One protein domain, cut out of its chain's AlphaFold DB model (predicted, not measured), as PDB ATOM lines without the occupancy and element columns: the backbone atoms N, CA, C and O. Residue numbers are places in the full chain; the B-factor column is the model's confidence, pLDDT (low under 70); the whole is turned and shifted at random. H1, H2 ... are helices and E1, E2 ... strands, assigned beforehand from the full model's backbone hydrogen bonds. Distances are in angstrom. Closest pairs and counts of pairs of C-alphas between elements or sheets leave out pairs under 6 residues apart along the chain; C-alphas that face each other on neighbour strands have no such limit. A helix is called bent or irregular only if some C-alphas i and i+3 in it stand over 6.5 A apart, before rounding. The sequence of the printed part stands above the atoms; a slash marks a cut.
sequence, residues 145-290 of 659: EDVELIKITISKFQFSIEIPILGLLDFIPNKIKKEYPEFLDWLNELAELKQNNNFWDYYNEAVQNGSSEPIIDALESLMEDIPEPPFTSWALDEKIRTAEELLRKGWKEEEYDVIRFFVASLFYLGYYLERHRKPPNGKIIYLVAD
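AT A GLANCE: This is residues 145 to 290 of the 659 residues of an uncharacterized protein of Thermococcus sp (UniProt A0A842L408). This elongated domain is built along a four-stranded sheet, with the helical hairpin of H6 and H7 across one end and the pair H4 and H5 toward the other, H5 over the sheet. H3 runs lengthwise between these ends, and the link of residues 225 to 235 leads back from H5 to H6. The printed part has 146 residues with seven named helices and four named strands, in the order E1 E2 H1 H2 H3 H4 H5 H6 H7 E3 E4; the antiparallel sheet runs E2 E1 E4 E3, and the class is mixed. The whole is compact, with a radius of gyration of the C-alphas of 16.7 A and spans of 51 by 29 by 25 A.

HOW THE PARTS SIT: Start at the inner strands E1, residues 147 to 155, and E4, residues 283 to 289: they are antiparallel, with N 152 and O 283 within hydrogen-bond range at 2.7 A. The edge strand E2, residues 158 to 162, forms an antiparallel hairpin with E1; N 151 and O 162 are 2.7 A apart. The edge strand E3, residues 268 to 273, forms one with E4; N 286 and O 272 are 2.8 A apart. H5, residues 214 to 224, and H7, residues 253 to 266, make two layers with the sheet, helices on one face of it. H5 has a height over the sheet of 7.8 A and runs along the strands, at 16 degrees to E3 on the local plane; the closest C-alphas, of Met 223 and Tyr 271, are 7.0 A apart. H7 has a height of 10.9 A and runs slantwise, at 49 degrees to E1 on the local plane; its closest C-alphas to E4, of Ala 264 and Ala 289, are 5.2 A apart. H6, residues 236 to 247, touches H7 at a shallow tilt of 4 degrees, opposite ways, with C-alphas 243 and 263 closest at 5.5 A. H1, residues 164 to 171, only grazes the sheet and touches H7 residues 254 to 258 alone, with C-alphas 171 and 255 closest at 5.4 A. H4, residues 199 to 208, touches H5 at a steep tilt of 49 degrees, with C-alphas 202 and 218 closest at 4.7 A. H3, residues 181 to 193, only grazes the sheet; H2, residues 174 to 179, is near H3, with C-alphas 177 and 184 closest at 6.9 A. The helix packing is mostly crossed, but only just, with 1 of 3 touching pairs at a shallow tilt. Every O i to N i+4 pair is within hydrogen-bond range in H2, H4, H5 and H6; H3 has 8 of 9, H7 8 of 10, and H1 0 of 4 but 4 of 5 O i to N i+3 pairs.

IN THESE COORDINATES: Find C-alpha 147 at (-41.267, -18.892, -2.325); from there E1 runs 24.1 A to C-alpha 155. Look for H7 from C-alpha 253 at (-37.166, -2.709, 3.169), 21.2 A long; H3 spans 19.5 A. E4 runs 19.0 A to C-alpha 289 at (-39.418, -24.776, 2.759). H1 is irregular, but only just: C-alphas 167 and 170 are 6.51 A apart.

THE WHOLE: The two C-alphas farthest apart, of Gly 210 and Gly 250, are 53.9 A apart. The printed part has no cut, and the link from H5 to H6, 11 residues, is long. Mean pLDDT of the printed part is 86.3; look for values under 70 at residues 156 to 157 and 276 to 282.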
ATOM      1  N   GLU A 145     -41.077 -19.544   4.939       88.69
ATOM      2  CA  GLU A 145     -42.166 -19.383   3.967       88.69
ATOM      3  C   GLU A 145     -41.775 -20.019   2.624       88.69
ATOM      4  O   GLU A 145     -40.626 -19.908   2.199       88.69
ATOM      5  N   ASP A 146     -42.739 -20.646   1.944       89.75
ATOM      6  CA  ASP A 146     -42.574 -21.090   0.557       89.75
ATOM      7  C   ASP A 146     -42.407 -19.872  -0.367       89.75
ATOM      8  O   ASP A 146     -43.030 -18.827  -0.150       89.75
ATOM      9  N   VAL A 147     -41.602 -20.007  -1.424       88.81
ATOM     10  CA  VAL A 147     -41.267 -18.892  -2.325       88.81
ATOM     11  C   VAL A 147     -41.679 -19.205  -3.756       88.81
ATOM     12  O   VAL A 147     -41.347 -20.263  -4.285       88.81
ATOM     13  N   GLU A 148     -42.376 -18.268  -4.407       87.62
ATOM     14  CA  GLU A 148     -42.636 -18.323  -5.851       87.62
ATOM     15  C   GLU A 148     -41.311 -18.191  -6.607       87.62
ATOM     16  O   GLU A 148     -40.753 -17.099  -6.719       87.62
ATOM     17  N   LEU A 149     -40.797 -19.313  -7.111       88.12
ATOM     18  CA  LEU A 149     -39.492 -19.359  -7.756       88.12
ATOM     19  C   LEU A 149     -39.605 -18.999  -9.237       88.12
ATOM     20  O   LEU A 149     -38.915 -18.099  -9.713       88.12
ATOM     21  N   ILE A 150     -40.495 -19.685  -9.962       86.88
ATOM     22  CA  ILE A 150     -40.643 -19.546 -11.413       86.88
ATOM     23  C   ILE A 150     -42.120 -19.413 -11.775       86.88
ATOM     24  O   ILE A 150     -42.946 -20.217 -11.357       86.88
ATOM     25  N   LYS A 151     -42.452 -18.432 -12.612       85.81
ATOM     26  CA  LYS A 151     -43.766 -18.250 -13.228       85.81
ATOM     27  C   LYS A 151     -43.671 -18.464 -14.735       85.81
ATOM     28  O   LYS A 151     -42.961 -17.761 -15.446       85.81
ATOM     29  N   ILE A 152     -44.426 -19.424 -15.245       83.38
ATOM     30  CA  ILE A 152     -44.318 -19.915 -16.618       83.38
ATOM     31  C   ILE A 152     -45.602 -19.596 -17.351       83.38
ATOM     32  O   ILE A 152     -46.627 -20.190 -17.062       83.38
ATOM     33  N   THR A 153     -45.576 -18.689 -18.318       81.44
ATOM     34  CA  THR A 153     -46.752 -18.335 -19.122       81.44
ATOM     35  C   THR A 153     -46.760 -19.148 -20.409       81.44
ATOM     36  O   THR A 153     -45.807 -19.088 -21.180       81.44
ATOM     37  N   ILE A 154     -47.848 -19.883 -20.659       74.75
ATOM     38  CA  ILE A 154     -48.007 -20.733 -21.849       74.75
ATOM     39  C   ILE A 154     -49.286 -20.331 -22.572       74.75
ATOM     40  O   ILE A 154     -50.379 -20.488 -22.042       74.75
ATOM     41  N   SER A 155     -49.181 -19.839 -23.796       70.62
ATOM     42  CA  SER A 155     -50.320 -19.522 -24.657       70.62
ATOM     43  C   SER A 155     -50.103 -20.089 -26.059       70.62
ATOM     44  O   SER A 155     -49.019 -20.558 -26.385       70.62
ATOM     45  N   LYS A 156     -51.123 -20.000 -26.926       67.38
ATOM     46  CA  LYS A 156     -51.008 -20.436 -28.330       67.38
ATOM     47  C   LYS A 156     -49.857 -19.771 -29.099       67.38
ATOM     48  O   LYS A 156     -49.430 -20.326 -30.101       67.38
ATOM     49  N   PHE A 157     -49.403 -18.593 -28.670       69.38
ATOM     50  CA  PHE A 157     -48.427 -17.781 -29.406       69.38
ATOM     51  C   PHE A 157     -47.173 -17.445 -28.599       69.38
ATOM     52  O   PHE A 157     -46.270 -16.805 -29.125       69.38
ATOM     53  N   GLN A 158     -47.124 -17.817 -27.320       72.25
ATOM     54  CA  GLN A 158     -46.082 -17.353 -26.413       72.25
ATOM     55  C   GLN A 158     -45.818 -18.394 -25.334       72.25
ATOM     56  O   GLN A 158     -46.746 -18.815 -24.645       72.25
ATOM     57  N   PHE A 159     -44.546 -18.734 -25.170       77.06
ATOM     58  CA  PHE A 159     -44.009 -19.390 -23.991       77.06
ATOM     59  C   PHE A 159     -43.005 -18.434 -23.350       77.06
ATOM     60  O   PHE A 159     -42.145 -17.893 -24.045       77.06
ATOM     61  N   SER A 160     -43.134 -18.180 -22.052       81.25
ATOM     62  CA  SER A 160     -42.161 -17.367 -21.326       81.25
ATOM     63  C   SER A 160     -41.988 -17.843 -19.896       81.25
ATOM     64  O   SER A 160     -42.972 -18.054 -19.189       81.25
ATOM     65  N   ILE A 161     -40.731 -17.915 -19.475       81.00
ATOM     66  CA  ILE A 161     -40.321 -18.177 -18.101       81.00
ATOM     67  C   ILE A 161     -39.959 -16.837 -17.456       81.00
ATOM     68  O   ILE A 161     -39.099 -16.095 -17.938       81.00
ATOM     69  N   GLU A 162     -40.645 -16.512 -16.373       84.06
ATOM     70  CA  GLU A 162     -40.324 -15.419 -15.469       84.06
ATOM     71  C   GLU A 162     -39.801 -16.024 -14.168       84.06
ATOM     72  O   GLU A 162     -40.362 -16.988 -13.663       84.06
ATOM     73  N   ILE A 163     -38.726 -15.466 -13.624       81.88
ATOM     74  CA  ILE A 163     -38.156 -15.879 -12.341       81.88
ATOM     75  C   ILE A 163     -38.230 -14.635 -11.455       81.88
ATOM     76  O   ILE A 163     -37.321 -13.801 -11.518       81.88
ATOM     77  N   PRO A 164     -39.343 -14.427 -10.719       79.75
ATOM     78  CA  PRO A 164     -39.601 -13.172 -10.010       79.75
ATOM     79  C   PRO A 164     -38.479 -12.800  -9.038       79.75
ATOM     80  O   PRO A 164     -38.143 -11.625  -8.899       79.75
ATOM     81  N   ILE A 165     -37.838 -13.809  -8.437       78.69
ATOM     82  CA  ILE A 165     -36.753 -13.617  -7.474       78.69
ATOM     83  C   ILE A 165     -35.485 -13.004  -8.080       78.69
ATOM     84  O   ILE A 165     -34.669 -12.469  -7.337       78.69
ATOM     85  N   LEU A 166     -35.318 -12.984  -9.409       78.88
ATOM     86  CA  LEU A 166     -34.154 -12.332 -10.026       78.88
ATOM     87  C   LEU A 166     -34.199 -10.811  -9.881       78.88
ATOM     88  O   LEU A 166     -33.151 -10.175  -9.842       78.88
ATOM     89  N   GLY A 167     -35.391 -10.222  -9.736       77.06
ATOM     90  CA  GLY A 167     -35.521  -8.803  -9.387       77.06
ATOM     91  C   GLY A 167     -34.942  -8.471  -8.007       77.06
ATOM     92  O   GLY A 167     -34.654  -7.311  -7.728       77.06
ATOM     93  N   LEU A 168     -34.728  -9.480  -7.154       78.06
ATOM     94  CA  LEU A 168     -34.127  -9.317  -5.831       78.06
ATOM     95  C   LEU A 168     -32.591  -9.244  -5.880       78.06
ATOM     96  O   LEU A 168     -31.981  -8.805  -4.903       78.06
ATOM     97  N   LEU A 169     -31.954  -9.629  -6.999       77.88
ATOM     98  CA  LEU A 169     -30.491  -9.608  -7.165       77.88
ATOM     99  C   LEU A 169     -29.892  -8.218  -6.901       77.88
ATOM    100  O   LEU A 169     -28.827  -8.091  -6.282       77.88
ATOM    101  N   ASP A 170     -30.611  -7.175  -7.315       83.44
ATOM    102  CA  ASP A 170     -30.203  -5.779  -7.151       83.44
ATOM    103  C   ASP A 170     -30.149  -5.353  -5.674       83.44
ATOM    104  O   ASP A 170     -29.404  -4.438  -5.309       83.44
ATOM    105  N   PHE A 171     -30.875  -6.060  -4.804       87.56
ATOM    106  CA  PHE A 171     -31.044  -5.732  -3.389       87.56
ATOM    107  C   PHE A 171     -30.335  -6.711  -2.450       87.56
ATOM    108  O   PHE A 171     -30.561  -6.668  -1.242       87.56
ATOM    109  N   ILE A 172     -29.456  -7.588  -2.951       88.44
ATOM    110  CA  ILE A 172     -28.776  -8.543  -2.069       88.44
ATOM    111  C   ILE A 172     -27.860  -7.804  -1.080       88.44
ATOM    112  O   ILE A 172     -26.932  -7.099  -1.511       88.44
ATOM    113  N   PRO A 173     -28.033  -8.006   0.242       91.12
ATOM    114  CA  PRO A 173     -27.212  -7.328   1.231       91.12
ATOM    115  C   PRO A 173     -25.737  -7.716   1.130       91.12
ATOM    116  O   PRO A 173     -25.395  -8.888   0.971       91.12
ATOM    117  N   ASN A 174     -24.833  -6.753   1.343       89.81
ATOM    118  CA  ASN A 174     -23.380  -6.988   1.294       89.81
ATOM    119  C   ASN A 174     -22.905  -8.112   2.227       89.81
ATOM    120  O   ASN A 174     -21.925  -8.783   1.923       89.81
ATOM    121  N   LYS A 175     -23.594  -8.314   3.359       90.56
ATOM    122  CA  LYS A 175     -23.309  -9.430   4.270       90.56
ATOM    123  C   LYS A 175     -23.529 -10.770   3.565       90.56
ATOM    124  O   LYS A 175     -22.622 -11.586   3.572       90.56
ATOM    125  N   ILE A 176     -24.678 -10.945   2.904       92.44
ATOM    126  CA  ILE A 176     -24.992 -12.168   2.157       92.44
ATOM    127  C   ILE A 176     -23.978 -12.379   1.035       92.44
ATOM    128  O   ILE A 176     -23.394 -13.450   0.945       92.44
ATOM    129  N   LYS A 177     -23.673 -11.325   0.265       91.25
ATOM    130  CA  LYS A 177     -22.682 -11.400  -0.824       91.25
ATOM    131  C   LYS A 177     -21.301 -11.869  -0.364       91.25
ATOM    132  O   LYS A 177     -20.584 -12.505  -1.123       91.25
ATOM    133  N   LYS A 178     -20.903 -11.486   0.851       93.19
ATOM    134  CA  LYS A 178     -19.574 -11.773   1.392       93.19
ATOM    135  C   LYS A 178     -19.505 -13.120   2.108       93.19
ATOM    136  O   LYS A 178     -18.476 -13.779   2.029       93.19
ATOM    137  N   GLU A 179     -20.541 -13.464   2.864       94.62
ATOM    138  CA  GLU A 179     -20.545 -14.637   3.744       94.62
ATOM    139  C   GLU A 179     -21.114 -15.889   3.070       94.62
ATOM    140  O   GLU A 179     -20.757 -16.984   3.483       94.62
ATOM    141  N   TYR A 180     -21.945 -15.732   2.033       94.56
ATOM    142  CA  TYR A 180     -22.615 -16.838   1.340       94.56
ATOM    143  C   TYR A 180     -22.510 -16.686  -0.193       94.56
ATOM    144  O   TYR A 180     -23.533 -16.524  -0.865       94.56
ATOM    145  N   PRO A 181     -21.294 -16.670  -0.775       94.25
ATOM    146  CA  PRO A 181     -21.110 -16.523  -2.222       94.25
ATOM    147  C   PRO A 181     -21.769 -17.649  -3.032       94.25
ATOM    148  O   PRO A 181     -22.311 -17.375  -4.096       94.25
ATOM    149  N   GLU A 182     -21.838 -18.870  -2.500       94.94
ATOM    150  CA  GLU A 182     -22.475 -20.018  -3.159       94.94
ATOM    151  C   GLU A 182     -23.974 -19.782  -3.402       94.94
ATOM    152  O   GLU A 182     -24.543 -20.287  -4.366       94.94
ATOM    153  N   PHE A 183     -24.622 -18.971  -2.557       93.06
ATOM    154  CA  PHE A 183     -26.000 -18.539  -2.794       93.06
ATOM    155  C   PHE A 183     -26.107 -17.650  -4.031       93.06
ATOM    156  O   PHE A 183     -27.058 -17.786  -4.788       93.06
ATOM    157  N   LEU A 184     -25.136 -16.763  -4.268       90.56
ATOM    158  CA  LEU A 184     -25.121 -15.936  -5.476       90.56
ATOM    159  C   LEU A 184     -24.905 -16.774  -6.731       90.56
ATOM    160  O   LEU A 184     -25.561 -16.521  -7.738       90.56
ATOM    161  N   ASP A 185     -24.001 -17.750  -6.660       91.62
ATOM    162  CA  ASP A 185     -23.719 -18.654  -7.773       91.62
ATOM    163  C   ASP A 185     -24.986 -19.424  -8.161       91.62
ATOM    164  O   ASP A 185     -25.403 -19.374  -9.316       91.62
ATOM    165  N   TRP A 186     -25.697 -19.977  -7.174       92.38
ATOM    166  CA  TRP A 186     -26.993 -20.622  -7.386       92.38
ATOM    167  C   TRP A 186     -28.050 -19.690  -8.008       92.38
ATOM    168  O   TRP A 186     -28.773 -20.086  -8.922       92.38
ATOM    169  N   LEU A 187     -28.140 -18.426  -7.575       88.94
ATOM    170  CA  LEU A 187     -29.070 -17.468  -8.191       88.94
ATOM    171  C   LEU A 187     -28.720 -17.149  -9.649       88.94
ATOM    172  O   LEU A 187     -29.623 -16.917 -10.458       88.94
ATOM    173  N   ASN A 188     -27.431 -17.125  -9.987       87.19
ATOM    174  CA  ASN A 188     -26.984 -16.943 -11.364       87.19
ATOM    175  C   ASN A 188     -27.331 -18.170 -12.217       87.19
ATOM    176  O   ASN A 188     -27.850 -17.992 -13.316       87.19
ATOM    177  N   GLU A 189     -27.145 -19.388 -11.697       88.94
ATOM    178  CA  GLU A 189     -27.567 -20.627 -12.370       88.94
ATOM    179  C   GLU A 189     -29.081 -20.636 -12.638       88.94
ATOM    180  O   GLU A 189     -29.522 -20.908 -13.757       88.94
ATOM    181  N   LEU A 190     -29.900 -20.218 -11.663       86.94
ATOM    182  CA  LEU A 190     -31.338 -20.038 -11.878       86.94
ATOM    183  C   LEU A 190     -31.635 -19.028 -12.996       86.94
ATOM    184  O   LEU A 190     -32.566 -19.225 -13.776       86.94
ATOM    185  N   ALA A 191     -30.861 -17.946 -13.103       84.00
ATOM    186  CA  ALA A 191     -31.046 -16.950 -14.155       84.00
ATOM    187  C   ALA A 191     -30.789 -17.508 -15.566       84.00
ATOM    188  O   ALA A 191     -31.426 -17.053 -16.526       84.00
ATOM    189  N   GLU A 192     -29.906 -18.500 -15.701       84.25
ATOM    190  CA  GLU A 192     -29.601 -19.156 -16.976       84.25
ATOM    191  C   GLU A 192     -30.775 -19.993 -17.508       84.25
ATOM    192  O   GLU A 192     -30.988 -20.017 -18.725       84.25
ATOM    193  N   LEU A 193     -31.621 -20.560 -16.634       80.62
ATOM    194  CA  LEU A 193     -32.842 -21.286 -17.032       80.62
ATOM    195  C   LEU A 193     -33.774 -20.430 -17.903       80.62
ATOM    196  O   LEU A 193     -34.461 -20.927 -18.797       80.62
ATOM    197  N   LYS A 194     -33.786 -19.108 -17.689       76.25
ATOM    198  CA  LYS A 194     -34.581 -18.184 -18.509       76.25
ATOM    199  C   LYS A 194     -34.106 -18.144 -19.967       76.25
ATOM    200  O   LYS A 194     -34.920 -17.904 -20.858       76.25
ATOM    201  N   GLN A 195     -32.810 -18.339 -20.200       73.88
ATOM    202  CA  GLN A 195     -32.173 -18.228 -21.514       73.88
ATOM    203  C   GLN A 195     -32.072 -19.584 -22.221       73.88
ATOM    204  O   GLN A 195     -32.307 -19.648 -23.425       73.88
ATOM    205  N   ASN A 196     -31.795 -20.656 -21.471       73.56
ATOM    206  CA  ASN A 196     -31.462 -21.983 -21.993       73.56
ATOM    207  C   ASN A 196     -32.411 -23.070 -21.452       73.56
ATOM    208  O   ASN A 196     -31.961 -24.045 -20.860       73.56
ATOM    209  N   ASN A 197     -33.729 -22.904 -21.613       78.62
ATOM    210  CA  ASN A 197     -34.690 -23.941 -21.203       78.62
ATOM    211  C   ASN A 197     -34.960 -24.959 -22.319       78.62
ATOM    212  O   ASN A 197     -35.124 -24.587 -23.480       78.62
ATOM    213  N   ASN A 198     -35.121 -26.225 -21.928       85.12
ATOM    214  CA  ASN A 198     -35.422 -27.348 -22.825       85.12
ATOM    215  C   ASN A 198     -36.928 -27.667 -22.899       85.12
ATOM    216  O   ASN A 198     -37.323 -28.752 -23.320       85.12
ATOM    217  N   PHE A 199     -37.800 -26.730 -22.499       86.00
ATOM    218  CA  PHE A 199     -39.237 -26.989 -22.332       86.00
ATOM    219  C   PHE A 199     -39.892 -27.614 -23.573       86.00
ATOM    220  O   PHE A 199     -40.684 -28.548 -23.461       86.00
ATOM    221  N   TRP A 200     -39.582 -27.098 -24.767       86.12
ATOM    222  CA  TRP A 200     -40.180 -27.602 -26.005       86.12
ATOM    223  C   TRP A 200     -39.669 -28.987 -26.397       86.12
ATOM    224  O   TRP A 200     -40.424 -29.744 -27.004       86.12
ATOM    225  N   ASP A 201     -38.438 -29.330 -26.025       90.06
ATOM    226  CA  ASP A 201     -37.891 -30.667 -26.243       90.06
ATOM    227  C   ASP A 201     -38.616 -31.675 -25.344       90.06
ATOM    228  O   ASP A 201     -39.164 -32.651 -25.861       90.06
ATOM    229  N   TYR A 202     -38.778 -31.365 -24.051       91.38
ATOM    230  CA  TYR A 202     -39.569 -32.187 -23.125       91.38
ATOM    231  C   TYR A 202     -41.037 -32.308 -23.543       91.38
ATOM    232  O   TYR A 202     -41.626 -33.386 -23.484       91.38
ATOM    233  N   TYR A 203     -41.642 -31.221 -24.027       87.69
ATOM    234  CA  TYR A 203     -43.011 -31.251 -24.539       87.69
ATOM    235  C   TYR A 203     -43.149 -32.187 -25.744       87.69
ATOM    236  O   TYR A 203     -44.085 -32.985 -25.809       87.69
ATOM    237  N   ASN A 204     -42.224 -32.101 -26.703       90.56
ATOM    238  CA  ASN A 204     -42.240 -32.961 -27.883       90.56
ATOM    239  C   ASN A 204     -42.037 -34.433 -27.506       90.56
ATOM    240  O   ASN A 204     -42.732 -35.293 -28.051       90.56
ATOM    241  N   GLU A 205     -41.142 -34.718 -26.561       93.00
ATOM    242  CA  GLU A 205     -40.936 -36.060 -26.015       93.00
ATOM    243  C   GLU A 205     -42.205 -36.597 -25.333       93.00
ATOM    244  O   GLU A 205     -42.662 -37.693 -25.659       93.00
ATOM    245  N   ALA A 206     -42.850 -35.806 -24.470       90.94
ATOM    246  CA  ALA A 206     -44.091 -36.196 -23.798       90.94
ATOM    247  C   ALA A 206     -45.232 -36.491 -24.792       90.94
ATOM    248  O   ALA A 206     -45.985 -37.456 -24.624       90.94
ATOM    249  N   VAL A 207     -45.343 -35.700 -25.866       90.50
ATOM    250  CA  VAL A 207     -46.306 -35.952 -26.954       90.50
ATOM    251  C   VAL A 207     -45.985 -37.253 -27.691       90.50
ATOM    252  O   VAL A 207     -46.898 -38.036 -27.961       90.50
ATOM    253  N   GLN A 208     -44.712 -37.507 -28.012       93.31
ATOM    254  CA  GLN A 208     -44.284 -38.745 -28.680       93.31
ATOM    255  C   GLN A 208     -44.547 -39.985 -27.819       93.31
ATOM    256  O   GLN A 208     -44.979 -41.013 -28.340       93.31
ATOM    257  N   ASN A 209     -44.372 -39.856 -26.504       92.12
ATOM    258  CA  ASN A 209     -44.660 -40.899 -25.522       92.12
ATOM    259  C   ASN A 209     -46.166 -41.078 -25.239       92.12
ATOM    260  O   ASN A 209     -46.548 -41.959 -24.469       92.12
ATOM    261  N   GLY A 210     -47.035 -40.288 -25.878       88.69
ATOM    262  CA  GLY A 210     -48.488 -40.434 -25.789       88.69
ATOM    263  C   GLY A 210     -49.100 -39.904 -24.491       88.69
ATOM    264  O   GLY A 210     -50.162 -40.383 -24.090       88.69
ATOM    265  N   SER A 211     -48.453 -38.936 -23.836       89.81
ATOM    266  CA  SER A 211     -48.963 -38.329 -22.605       89.81
ATOM    267  C   SER A 211     -50.348 -37.698 -22.786       89.81
ATOM    268  O   SER A 211     -50.631 -37.027 -23.784       89.81
ATOM    269  N   SER A 212     -51.209 -37.866 -21.777       84.81
ATOM    270  CA  SER A 212     -52.496 -37.170 -21.689       84.81
ATOM    271  C   SER A 212     -52.368 -35.706 -21.257       84.81
ATOM    272  O   SER A 212     -53.296 -34.929 -21.491       84.81
ATOM    273  N   GLU A 213     -51.246 -35.316 -20.643       85.06
ATOM    274  CA  GLU A 213     -50.986 -33.960 -20.141       85.06
ATOM    275  C   GLU A 213     -49.555 -33.484 -20.480       85.06
ATOM    276  O   GLU A 213     -48.807 -33.085 -19.592       85.06
ATOM    277  N   PRO A 214     -49.163 -33.416 -21.768       84.62
ATOM    278  CA  PRO A 214     -47.769 -33.194 -22.177       84.62
ATOM    279  C   PRO A 214     -47.166 -31.863 -21.702       84.62
ATOM    280  O   PRO A 214     -45.955 -31.730 -21.587       84.62
ATOM    281  N   ILE A 215     -48.003 -30.858 -21.417       84.25
ATOM    282  CA  ILE A 215     -47.547 -29.599 -20.815       84.25
ATOM    283  C   ILE A 215     -47.105 -29.816 -19.367       84.25
ATOM    284  O   ILE A 215     -46.136 -29.200 -18.951       84.25
ATOM    285  N   ILE A 216     -47.832 -30.620 -18.589       85.00
ATOM    286  CA  ILE A 216     -47.492 -30.870 -17.185       85.00
ATOM    287  C   ILE A 216     -46.201 -31.673 -17.116       85.00
ATOM    288  O   ILE A 216     -45.276 -31.224 -16.456       85.00
ATOM    289  N   ASP A 217     -46.100 -32.750 -17.891       86.31
ATOM    290  CA  ASP A 217     -44.899 -33.588 -17.938       86.31
ATOM    291  C   ASP A 217     -43.656 -32.771 -18.324       86.31
ATOM    292  O   ASP A 217     -42.630 -32.841 -17.657       86.31
ATOM    293  N   ALA A 218     -43.765 -31.900 -19.333       88.00
ATOM    294  CA  ALA A 218     -42.660 -31.027 -19.730       88.00
ATOM    295  C   ALA A 218     -42.247 -30.023 -18.643       88.00
ATOM    296  O   ALA A 218     -41.083 -29.637 -18.562       88.00
ATOM    297  N   LEU A 219     -43.199 -29.566 -17.825       88.31
ATOM    298  CA  LEU A 219     -42.918 -28.685 -16.691       88.31
ATOM    299  C   LEU A 219     -42.299 -29.437 -15.520       88.31
ATOM    300  O   LEU A 219     -41.507 -28.846 -14.799       88.31
ATOM    301  N   GLU A 220     -42.657 -30.703 -15.330       90.06
ATOM    302  CA  GLU A 220     -42.032 -31.571 -14.334       90.06
ATOM    303  C   GLU A 220     -40.583 -31.861 -14.714       90.06
ATOM    304  O   GLU A 220     -39.705 -31.636 -13.890       90.06
ATOM    305  N   SER A 221     -40.305 -32.193 -15.978       91.06
ATOM    306  CA  SER A 221     -38.927 -32.322 -16.473       91.06
ATOM    307  C   SER A 221     -38.146 -31.007 -16.364       91.06
ATOM    308  O   SER A 221     -37.006 -30.995 -15.923       91.06
ATOM    309  N   LEU A 222     -38.769 -29.866 -16.681       88.25
ATOM    310  CA  LEU A 222     -38.131 -28.560 -16.479       88.25
ATOM    311  C   LEU A 222     -37.871 -28.255 -14.993       88.25
ATOM    312  O   LEU A 222     -36.926 -27.544 -14.672       88.25
ATOM    313  N   MET A 223     -38.718 -28.748 -14.087       90.62
ATOM    314  CA  MET A 223     -38.537 -28.595 -12.643       90.62
ATOM    315  C   MET A 223     -37.367 -29.443 -12.124       90.62
ATOM    316  O   MET A 223     -36.705 -29.022 -11.180       90.62
ATOM    317  N   GLU A 224     -37.088 -30.590 -12.752       89.88
ATOM    318  CA  GLU A 224     -35.909 -31.424 -12.466       89.88
ATOM    319  C   GLU A 224     -34.589 -30.756 -12.888       89.88
ATOM    320  O   GLU A 224     -33.559 -31.007 -12.266       89.88
ATOM    321  N   ASP A 225     -34.617 -29.861 -13.882       89.44
ATOM    322  CA  ASP A 225     -33.447 -29.067 -14.292       89.44
ATOM    323  C   ASP A 225     -33.098 -27.939 -13.301       89.44
ATOM    324  O   ASP A 225     -32.053 -27.296 -13.433       89.44
ATOM    325  N   ILE A 226     -33.969 -27.646 -12.328       91.12
ATOM    326  CA  ILE A 226     -33.733 -26.576 -11.357       91.12
ATOM    327  C   ILE A 226     -32.687 -27.057 -10.336       91.12
ATOM    328  O   ILE A 226     -32.942 -28.032  -9.625       91.12
ATOM    329  N   PRO A 227     -31.529 -26.378 -10.207       91.38
ATOM    330  CA  PRO A 227     -30.488 -26.794  -9.276       91.38
ATOM    331  C   PRO A 227     -30.956 -26.624  -7.832       91.38
ATOM    332  O   PRO A 227     -31.521 -25.585  -7.483       91.38
ATOM    333  N   GLU A 228     -30.671 -27.607  -6.975       93.38
ATOM    334  CA  GLU A 228     -30.943 -27.495  -5.540       93.38
ATOM    335  C   GLU A 228     -30.210 -26.288  -4.926       93.38
ATOM    336  O   GLU A 228     -29.074 -25.991  -5.310       93.38
ATOM    337  N   PRO A 229     -30.819 -25.592  -3.947       94.56
ATOM    338  CA  PRO A 229     -30.151 -24.490  -3.276       94.56
ATOM    339  C   PRO A 229     -28.931 -24.965  -2.474       94.56
ATOM    340  O   PRO A 229     -28.879 -26.109  -2.010       94.56
ATOM    341  N   PRO A 230     -27.953 -24.078  -2.229       93.69
ATOM    342  CA  PRO A 230     -26.806 -24.411  -1.403       93.69
ATOM    343  C   PRO A 230     -27.202 -24.557   0.071       93.69
ATOM    344  O   PRO A 230     -28.270 -24.129   0.512       93.69
ATOM    345  N   PHE A 231     -26.290 -25.132   0.860       94.00
ATOM    346  CA  PHE A 231     -26.407 -25.271   2.322       94.00
ATOM    347  C   PHE A 231     -27.535 -26.199   2.811       94.00
ATOM    348  O   PHE A 231     -27.783 -26.306   4.014       94.00
ATOM    349  N   THR A 232     -28.174 -26.951   1.913       90.12
ATOM    350  CA  THR A 232     -29.174 -27.979   2.255       90.12
ATOM    351  C   THR A 232     -28.610 -29.062   3.172       90.12
ATOM    352  O   THR A 232     -29.335 -29.577   4.024       90.12
ATOM    353  N   SER A 233     -27.312 -29.346   3.072       91.94
ATOM    354  CA  SER A 233     -26.588 -30.335   3.877       91.94
ATOM    355  C   SER A 233     -26.162 -29.856   5.271       91.94
ATOM    356  O   SER A 233     -25.650 -30.659   6.053       91.94
ATOM    357  N   TRP A 234     -26.351 -28.574   5.609       95.31
ATOM    358  CA  TRP A 234     -26.002 -28.055   6.934       95.31
ATOM    359  C   TRP A 234     -26.812 -28.717   8.049       95.31
ATOM    360  O   TRP A 234     -27.965 -29.119   7.865       95.31
ATOM    361  N   ALA A 235     -26.219 -28.784   9.242       96.69
ATOM    362  CA  ALA A 235     -26.926 -29.256  10.422       96.69
ATOM    363  C   ALA A 235     -28.114 -28.332  10.747       96.69
ATOM    364  O   ALA A 235     -28.027 -27.112  10.598       96.69
ATOM    365  N   LEU A 236     -29.222 -28.902  11.233       95.19
ATOM    366  CA  LEU A 236     -30.449 -28.148  11.509       95.19
ATOM    367  C   LEU A 236     -30.218 -26.966  12.467       95.19
ATOM    368  O   LEU A 236     -30.702 -25.867  12.211       95.19
ATOM    369  N   ASP A 237     -29.427 -27.167  13.521       95.69
ATOM    370  CA  ASP A 237     -29.104 -26.116  14.494       95.69
ATOM    371  C   ASP A 237     -28.332 -24.949  13.856       95.69
ATOM    372  O   ASP A 237     -28.538 -23.786  14.205       95.69
ATOM    373  N   GLU A 238     -27.463 -25.241  12.885       96.88
ATOM    374  CA  GLU A 238     -26.714 -24.224  12.146       96.88
ATOM    375  C   GLU A 238     -27.625 -23.415  11.215       96.88
ATOM    376  O   GLU A 238     -27.515 -22.184  11.168       96.88
ATOM    377  N   LYS A 239     -28.578 -24.082  10.548       97.25
ATOM    378  CA  LYS A 239     -29.611 -23.432   9.730       97.25
ATOM    379  C   LYS A 239     -30.486 -22.505  10.572       97.25
ATOM    380  O   LYS A 239     -30.646 -21.336  10.220       97.25
ATOM    381  N   ILE A 240     -30.997 -22.994  11.708       97.25
ATOM    382  CA  ILE A 240     -31.836 -22.217  12.636       97.25
ATOM    383  C   ILE A 240     -31.076 -20.991  13.140       97.25
ATOM    384  O   ILE A 240     -31.571 -19.873  13.010       97.25
ATOM    385  N   ARG A 241     -29.850 -21.170  13.651       96.81
ATOM    386  CA  ARG A 241     -29.032 -20.062  14.163       96.81
ATOM    387  C   ARG A 241     -28.816 -18.981  13.105       96.81
ATOM    388  O   ARG A 241     -28.996 -17.800  13.395       96.81
ATOM    389  N   THR A 242     -28.450 -19.384  11.890       96.44
ATOM    390  CA  THR A 242     -28.205 -18.459  10.774       96.44
ATOM    391  C   THR A 242     -29.479 -17.707  10.390       96.44
ATOM    392  O   THR A 242     -29.462 -16.482  10.263       96.44
ATOM    393  N   ALA A 243     -30.600 -18.420  10.261       96.31
ATOM    394  CA  ALA A 243     -31.887 -17.823   9.928       96.31
ATOM    395  C   ALA A 243     -32.339 -16.807  10.986       96.31
ATOM    396  O   ALA A 243     -32.688 -15.676  10.649       96.31
ATOM    397  N   GLU A 244     -32.282 -17.171  12.268       96.19
ATOM    398  CA  GLU A 244     -32.667 -16.279  13.363       96.19
ATOM    399  C   GLU A 244     -31.765 -15.039  13.457       96.19
ATOM    400  O   GLU A 244     -32.267 -13.935  13.679       96.19
ATOM    401  N   GLU A 245     -30.450 -15.189  13.251       94.81
ATOM    402  CA  GLU A 245     -29.510 -14.062  13.231       94.81
ATOM    403  C   GLU A 245     -29.846 -13.073  12.108       94.81
ATOM    404  O   GLU A 245     -29.884 -11.856  12.328       94.81
ATOM    405  N   LEU A 246     -30.112 -13.582  10.902       94.38
ATOM    406  CA  LEU A 246     -30.475 -12.749   9.761       94.38
ATOM    407  C   LEU A 246     -31.831 -12.074   9.977       94.38
ATOM    408  O   LEU A 246     -31.941 -10.870   9.760       94.38
ATOM    409  N   LEU A 247     -32.847 -12.791  10.457       92.38
ATOM    410  CA  LEU A 247     -34.187 -12.238  10.676       92.38
ATOM    411  C   LEU A 247     -34.242 -11.194  11.803       92.38
ATOM    412  O   LEU A 247     -35.061 -10.275  11.747       92.38
ATOM    413  N   ARG A 248     -33.365 -11.295  12.810       91.00
ATOM    414  CA  ARG A 248     -33.231 -10.282  13.874       91.00
ATOM    415  C   ARG A 248     -32.440  -9.054  13.445       91.00
ATOM    416  O   ARG A 248     -32.405  -8.058  14.163       91.00
ATOM    417  N   LYS A 249     -31.784  -9.071  12.291       87.06
ATOM    418  CA  LYS A 249     -31.040  -7.899  11.850       87.06
ATOM    419  C   LYS A 249     -31.993  -6.844  11.265       87.06
ATOM    420  O   LYS A 249     -32.991  -7.148  10.614       87.06
ATOM    421  N   GLY A 250     -31.705  -5.574  11.543       81.50
ATOM    422  CA  GLY A 250     -32.393  -4.448  10.912       81.50
ATOM    423  C   GLY A 250     -31.882  -4.263   9.485       81.50
ATOM    424  O   GLY A 250     -30.781  -3.741   9.308       81.50
ATOM    425  N   TRP A 251     -32.657  -4.711   8.500       86.38
ATOM    426  CA  TRP A 251     -32.363  -4.553   7.072       86.38
ATOM    427  C   TRP A 251     -33.148  -3.390   6.471       86.38
ATOM    428  O   TRP A 251     -34.080  -2.869   7.092       86.38
ATOM    429  N   LYS A 252     -32.774  -2.985   5.256       85.06
ATOM    430  CA  LYS A 252     -33.622  -2.104   4.448       85.06
ATOM    431  C   LYS A 252     -34.855  -2.860   3.961       85.06
ATOM    432  O   LYS A 252     -34.875  -4.087   3.936       85.06
ATOM    433  N   GLU A 253     -35.888  -2.122   3.579       79.25
ATOM    434  CA  GLU A 253     -37.166  -2.709   3.169       79.25
ATOM    435  C   GLU A 253     -37.010  -3.638   1.964       79.25
ATOM    436  O   GLU A 253     -37.495  -4.766   1.997       79.25
ATOM    437  N   GLU A 254     -36.235  -3.217   0.965       83.50
ATOM    438  CA  GLU A 254     -36.008  -3.972  -0.271       83.50
ATOM    439  C   GLU A 254     -35.129  -5.217  -0.049       83.50
ATOM    440  O   GLU A 254     -35.129  -6.151  -0.846       83.50
ATOM    441  N   GLU A 255     -34.376  -5.245   1.055       89.06
ATOM    442  CA  GLU A 255     -33.482  -6.345   1.421       89.06
ATOM    443  C   GLU A 255     -34.227  -7.487   2.135       89.06
ATOM    444  O   GLU A 255     -33.758  -8.626   2.128       89.06
ATOM    445  N   TYR A 256     -35.381  -7.220   2.762       86.31
ATOM    446  CA  TYR A 256     -36.098  -8.231   3.549       86.31
ATOM    447  C   TYR A 256     -36.594  -9.408   2.703       86.31
ATOM    448  O   TYR A 256     -36.579 -10.538   3.195       86.31
ATOM    449  N   ASP A 257     -36.980  -9.176   1.449       86.56
ATOM    450  CA  ASP A 257     -37.427 -10.243   0.546       86.56
ATOM    451  C   ASP A 257     -36.275 -11.196   0.189       86.56
ATOM    452  O   ASP A 257     -36.454 -12.414   0.204       86.56
ATOM    453  N   VAL A 258     -35.058 -10.667  -0.005       90.12
ATOM    454  CA  VAL A 258     -33.840 -11.482  -0.185       90.12
ATOM    455  C   VAL A 258     -33.576 -12.330   1.055       90.12
ATOM    456  O   VAL A 258     -33.262 -13.512   0.943       90.12
ATOM    457  N   ILE A 259     -33.698 -11.737   2.247       92.50
ATOM    458  CA  ILE A 259     -33.443 -12.447   3.505       92.50
ATOM    459  C   ILE A 259     -34.450 -13.577   3.708       92.50
ATOM    460  O   ILE A 259     -34.049 -14.679   4.071       92.50
ATOM    461  N   ARG A 260     -35.740 -13.341   3.444       90.75
ATOM    462  CA  ARG A 260     -36.762 -14.397   3.520       90.75
ATOM    463  C   ARG A 260     -36.487 -15.518   2.532       90.75
ATOM    464  O   ARG A 260     -36.602 -16.680   2.904       90.75
ATOM    465  N   PHE A 261     -36.084 -15.175   1.311       91.94
ATOM    466  CA  PHE A 261     -35.757 -16.166   0.296       91.94
ATOM    467  C   PHE A 261     -34.527 -17.001   0.665       91.94
ATOM    468  O   PHE A 261     -34.575 -18.226   0.582       91.94
ATOM    469  N   PHE A 262     -33.464 -16.363   1.157       94.50
ATOM    470  CA  PHE A 262     -32.291 -17.063   1.680       94.50
ATOM    471  C   PHE A 262     -32.661 -17.991   2.844       94.50
ATOM    472  O   PHE A 262     -32.222 -19.132   2.905       94.50
ATOM    473  N   VAL A 263     -33.510 -17.534   3.772       95.19
ATOM    474  CA  VAL A 263     -33.993 -18.391   4.864       95.19
ATOM    475  C   VAL A 263     -34.775 -19.582   4.313       95.19
ATOM    476  O   VAL A 263     -34.496 -20.706   4.714       95.19
ATOM    477  N   ALA A 264     -35.699 -19.374   3.372       94.62
ATOM    478  CA  ALA A 264     -36.452 -20.459   2.745       94.62
ATOM    479  C   ALA A 264     -35.530 -21.501   2.086       94.62
ATOM    480  O   ALA A 264     -35.745 -22.700   2.256       94.62
ATOM    481  N   SER A 265     -34.461 -21.060   1.414       94.88
ATOM    482  CA  SER A 265     -33.511 -21.960   0.750       94.88
ATOM    483  C   SER A 265     -32.714 -22.830   1.730       94.88
ATOM    484  O   SER A 265     -32.433 -23.984   1.418       94.88
ATOM    485  N   LEU A 266     -32.402 -22.338   2.939       96.44
ATOM    486  CA  LEU A 266     -31.753 -23.155   3.983       96.44
ATOM    487  C   LEU A 266     -32.613 -24.363   4.389       96.44
ATOM    488  O   LEU A 266     -32.087 -25.436   4.701       96.44
ATOM    489  N   PHE A 267     -33.935 -24.191   4.389       96.38
ATOM    490  CA  PHE A 267     -34.910 -25.209   4.785       96.38
ATOM    491  C   PHE A 267     -35.548 -25.914   3.585       96.38
ATOM    492  O   PHE A 267     -36.626 -26.473   3.718       96.38
ATOM    493  N   TYR A 268     -34.906 -25.909   2.420       95.50
ATOM    494  CA  TYR A 268     -35.428 -26.544   1.212       95.50
ATOM    495  C   TYR A 268     -35.838 -28.014   1.416       95.50
ATOM    496  O   TYR A 268     -35.052 -28.826   1.909       95.50
ATOM    497  N   LEU A 269     -37.067 -28.336   1.002       93.00
ATOM    498  CA  LEU A 269     -37.609 -29.699   0.929       93.00
ATOM    499  C   LEU A 269     -37.719 -30.228  -0.500       93.00
ATOM    500  O   LEU A 269     -37.689 -31.439  -0.706       93.00
ATOM    501  N   GLY A 270     -37.919 -29.339  -1.467       93.12
ATOM    502  CA  GLY A 270     -38.220 -29.708  -2.841       93.12
ATOM    503  C   GLY A 270     -38.840 -28.557  -3.624       93.12
ATOM    504  O   GLY A 270     -39.179 -27.505  -3.070       93.12
ATOM    505  N   TYR A 271     -39.020 -28.780  -4.921       92.75
ATOM    506  CA  TYR A 271     -39.810 -27.906  -5.778       92.75
ATOM    507  C   TYR A 271     -41.233 -28.432  -5.934       92.75
ATOM    508  O   TYR A 271     -41.468 -29.639  -5.974       92.75
ATOM    509  N   TYR A 272     -42.190 -27.510  -6.029       89.75
ATOM    510  CA  TYR A 272     -43.596 -27.837  -6.239       89.75
ATOM    511  C   TYR A 272     -44.169 -27.117  -7.455       89.75
ATOM    512  O   TYR A 272     -44.159 -25.888  -7.506       89.75
ATOM    513  N   LEU A 273     -44.738 -27.870  -8.397       86.44
ATOM    514  CA  LEU A 273     -45.467 -27.328  -9.543       86.44
ATOM    515  C   LEU A 273     -46.958 -27.152  -9.216       86.44
ATOM    516  O   LEU A 273     -47.689 -28.126  -9.045       86.44
ATOM    517  N   GLU A 274     -47.451 -25.913  -9.248       78.12
ATOM    518  CA  GLU A 274     -48.874 -25.610  -9.078       78.12
ATOM    519  C   GLU A 274     -49.696 -26.121 -10.275       78.12
ATOM    520  O   GLU A 274     -49.777 -25.513 -11.353       78.12
ATOM    521  N   ARG A 275     -50.379 -27.253 -10.078       70.19
ATOM    522  CA  ARG A 275     -51.143 -27.917 -11.145       70.19
ATOM    523  C   ARG A 275     -52.484 -27.245 -11.449       70.19
ATOM    524  O   ARG A 275     -52.988 -27.367 -12.567       70.19
ATOM    525  N   HIS A 276     -53.044 -26.480 -10.516       61.28
ATOM    526  CA  HIS A 276     -54.421 -25.982 -10.607       61.28
ATOM    527  C   HIS A 276     -54.622 -24.778 -11.545       61.28
ATOM    528  O   HIS A 276     -55.739 -24.566 -12.034       61.28
ATOM    529  N   ARG A 277     -53.570 -24.018 -11.884       57.50
ATOM    530  CA  ARG A 277     -53.685 -22.926 -12.869       57.50
ATOM    531  C   ARG A 277     -53.791 -23.466 -14.289       57.50
ATOM    532  O   ARG A 277     -53.012 -24.321 -14.706       57.50
ATOM    533  N   LYS A 278     -54.758 -22.958 -15.060       52.78
ATOM    534  CA  LYS A 278     -54.929 -23.308 -16.480       52.78
ATOM    535  C   LYS A 278     -54.274 -22.256 -17.389       52.78
ATOM    536  O   LYS A 278     -54.452 -21.060 -17.133       52.78
ATOM    537  N   PRO A 279     -53.612 -22.669 -18.488       41.09
ATOM    538  CA  PRO A 279     -53.158 -21.758 -19.540       41.09
ATOM    539  C   PRO A 279     -54.278 -20.797 -20.011       41.09
ATOM    540  O   PRO A 279     -55.441 -21.213 -20.068       41.09
ATOM    541  N   PRO A 280     -53.985 -19.520 -20.339       44.59
ATOM    542  CA  PRO A 280     -52.661 -18.913 -20.460       44.59
ATOM    543  C   PRO A 280     -52.150 -18.216 -19.199       44.59
ATOM    544  O   PRO A 280     -51.135 -17.541 -19.256       44.59
ATOM    545  N   ASN A 281     -52.827 -18.376 -18.061       50.97
ATOM    546  CA  ASN A 281     -52.521 -17.634 -16.833       50.97
ATOM    547  C   ASN A 281     -51.174 -17.994 -16.182       50.97
ATOM    548  O   ASN A 281     -50.763 -17.402 -15.191       50.97
ATOM    549  N   GLY A 282     -50.504 -18.975 -16.764       64.62
ATOM    550  CA  GLY A 282     -49.228 -19.479 -16.339       64.62
ATOM    551  C   GLY A 282     -49.294 -20.497 -15.207       64.62
ATOM    552  O   GLY A 282     -50.325 -20.698 -14.572       64.62
ATOM    553  N   LYS A 283     -48.188 -21.210 -15.043       79.69
ATOM    554  CA  LYS A 283     -47.914 -22.225 -14.028       79.69
ATOM    555  C   LYS A 283     -46.853 -21.670 -13.094       79.69
ATOM    556  O   LYS A 283     -45.999 -20.918 -13.555       79.69
ATOM    557  N   ILE A 284     -46.916 -22.001 -11.811       83.19
ATOM    558  CA  ILE A 284     -45.917 -21.544 -10.844       83.19
ATOM    559  C   ILE A 284     -45.168 -22.747 -10.297       83.19
ATOM    560  O   ILE A 284     -45.787 -23.754  -9.963       83.19
ATOM    561  N   ILE A 285     -43.848 -22.625 -10.224       88.00
ATOM    562  CA  ILE A 285     -42.978 -23.523  -9.477       88.00
ATOM    563  C   ILE A 285     -42.577 -22.801  -8.195       88.00
ATOM    564  O   ILE A 285     -42.060 -21.680  -8.240       88.00
ATOM    565  N   TYR A 286     -42.838 -23.439  -7.062       90.44
ATOM    566  CA  TYR A 286     -42.485 -22.959  -5.736       90.44
ATOM    567  C   TYR A 286     -41.220 -23.659  -5.240       90.44
ATOM    568  O   TYR A 286     -41.075 -24.867  -5.422       90.44
ATOM    569  N   LEU A 287     -40.347 -22.914  -4.563       92.88
ATOM    570  CA  LEU A 287     -39.384 -23.484  -3.626       92.88
ATOM    571  C   LEU A 287     -40.126 -23.736  -2.315       92.88
ATOM    572  O   LEU A 287     -40.639 -22.791  -1.710       92.88
ATOM    573  N   VAL A 288     -40.193 -24.999  -1.901       92.50
ATOM    574  CA  VAL A 288     -40.899 -25.402  -0.684       92.50
ATOM    575  C   VAL A 288     -39.919 -25.502   0.471       92.50
ATOM    576  O   VAL A 288     -38.898 -26.189   0.372       92.50
ATOM    577  N   ALA A 289     -40.240 -24.810   1.561       93.12
ATOM    578  CA  ALA A 289     -39.418 -24.776   2.759       93.12
ATOM    579  C   ALA A 289     -40.045 -25.623   3.874       93.12
ATOM    580  O   ALA A 289     -41.255 -25.596   4.100       93.12
ATOM    581  N   ASP A 290     -39.211 -26.358   4.602       92.00
ATOM    582  CA  ASP A 290     -39.625 -27.132   5.761       92.00
ATOM    583  C   ASP A 290     -40.150 -26.213   6.866       92.00
ATOM    584  O   ASP A 290     -39.577 -25.158   7.167       92.00
TER     585      ASP A 290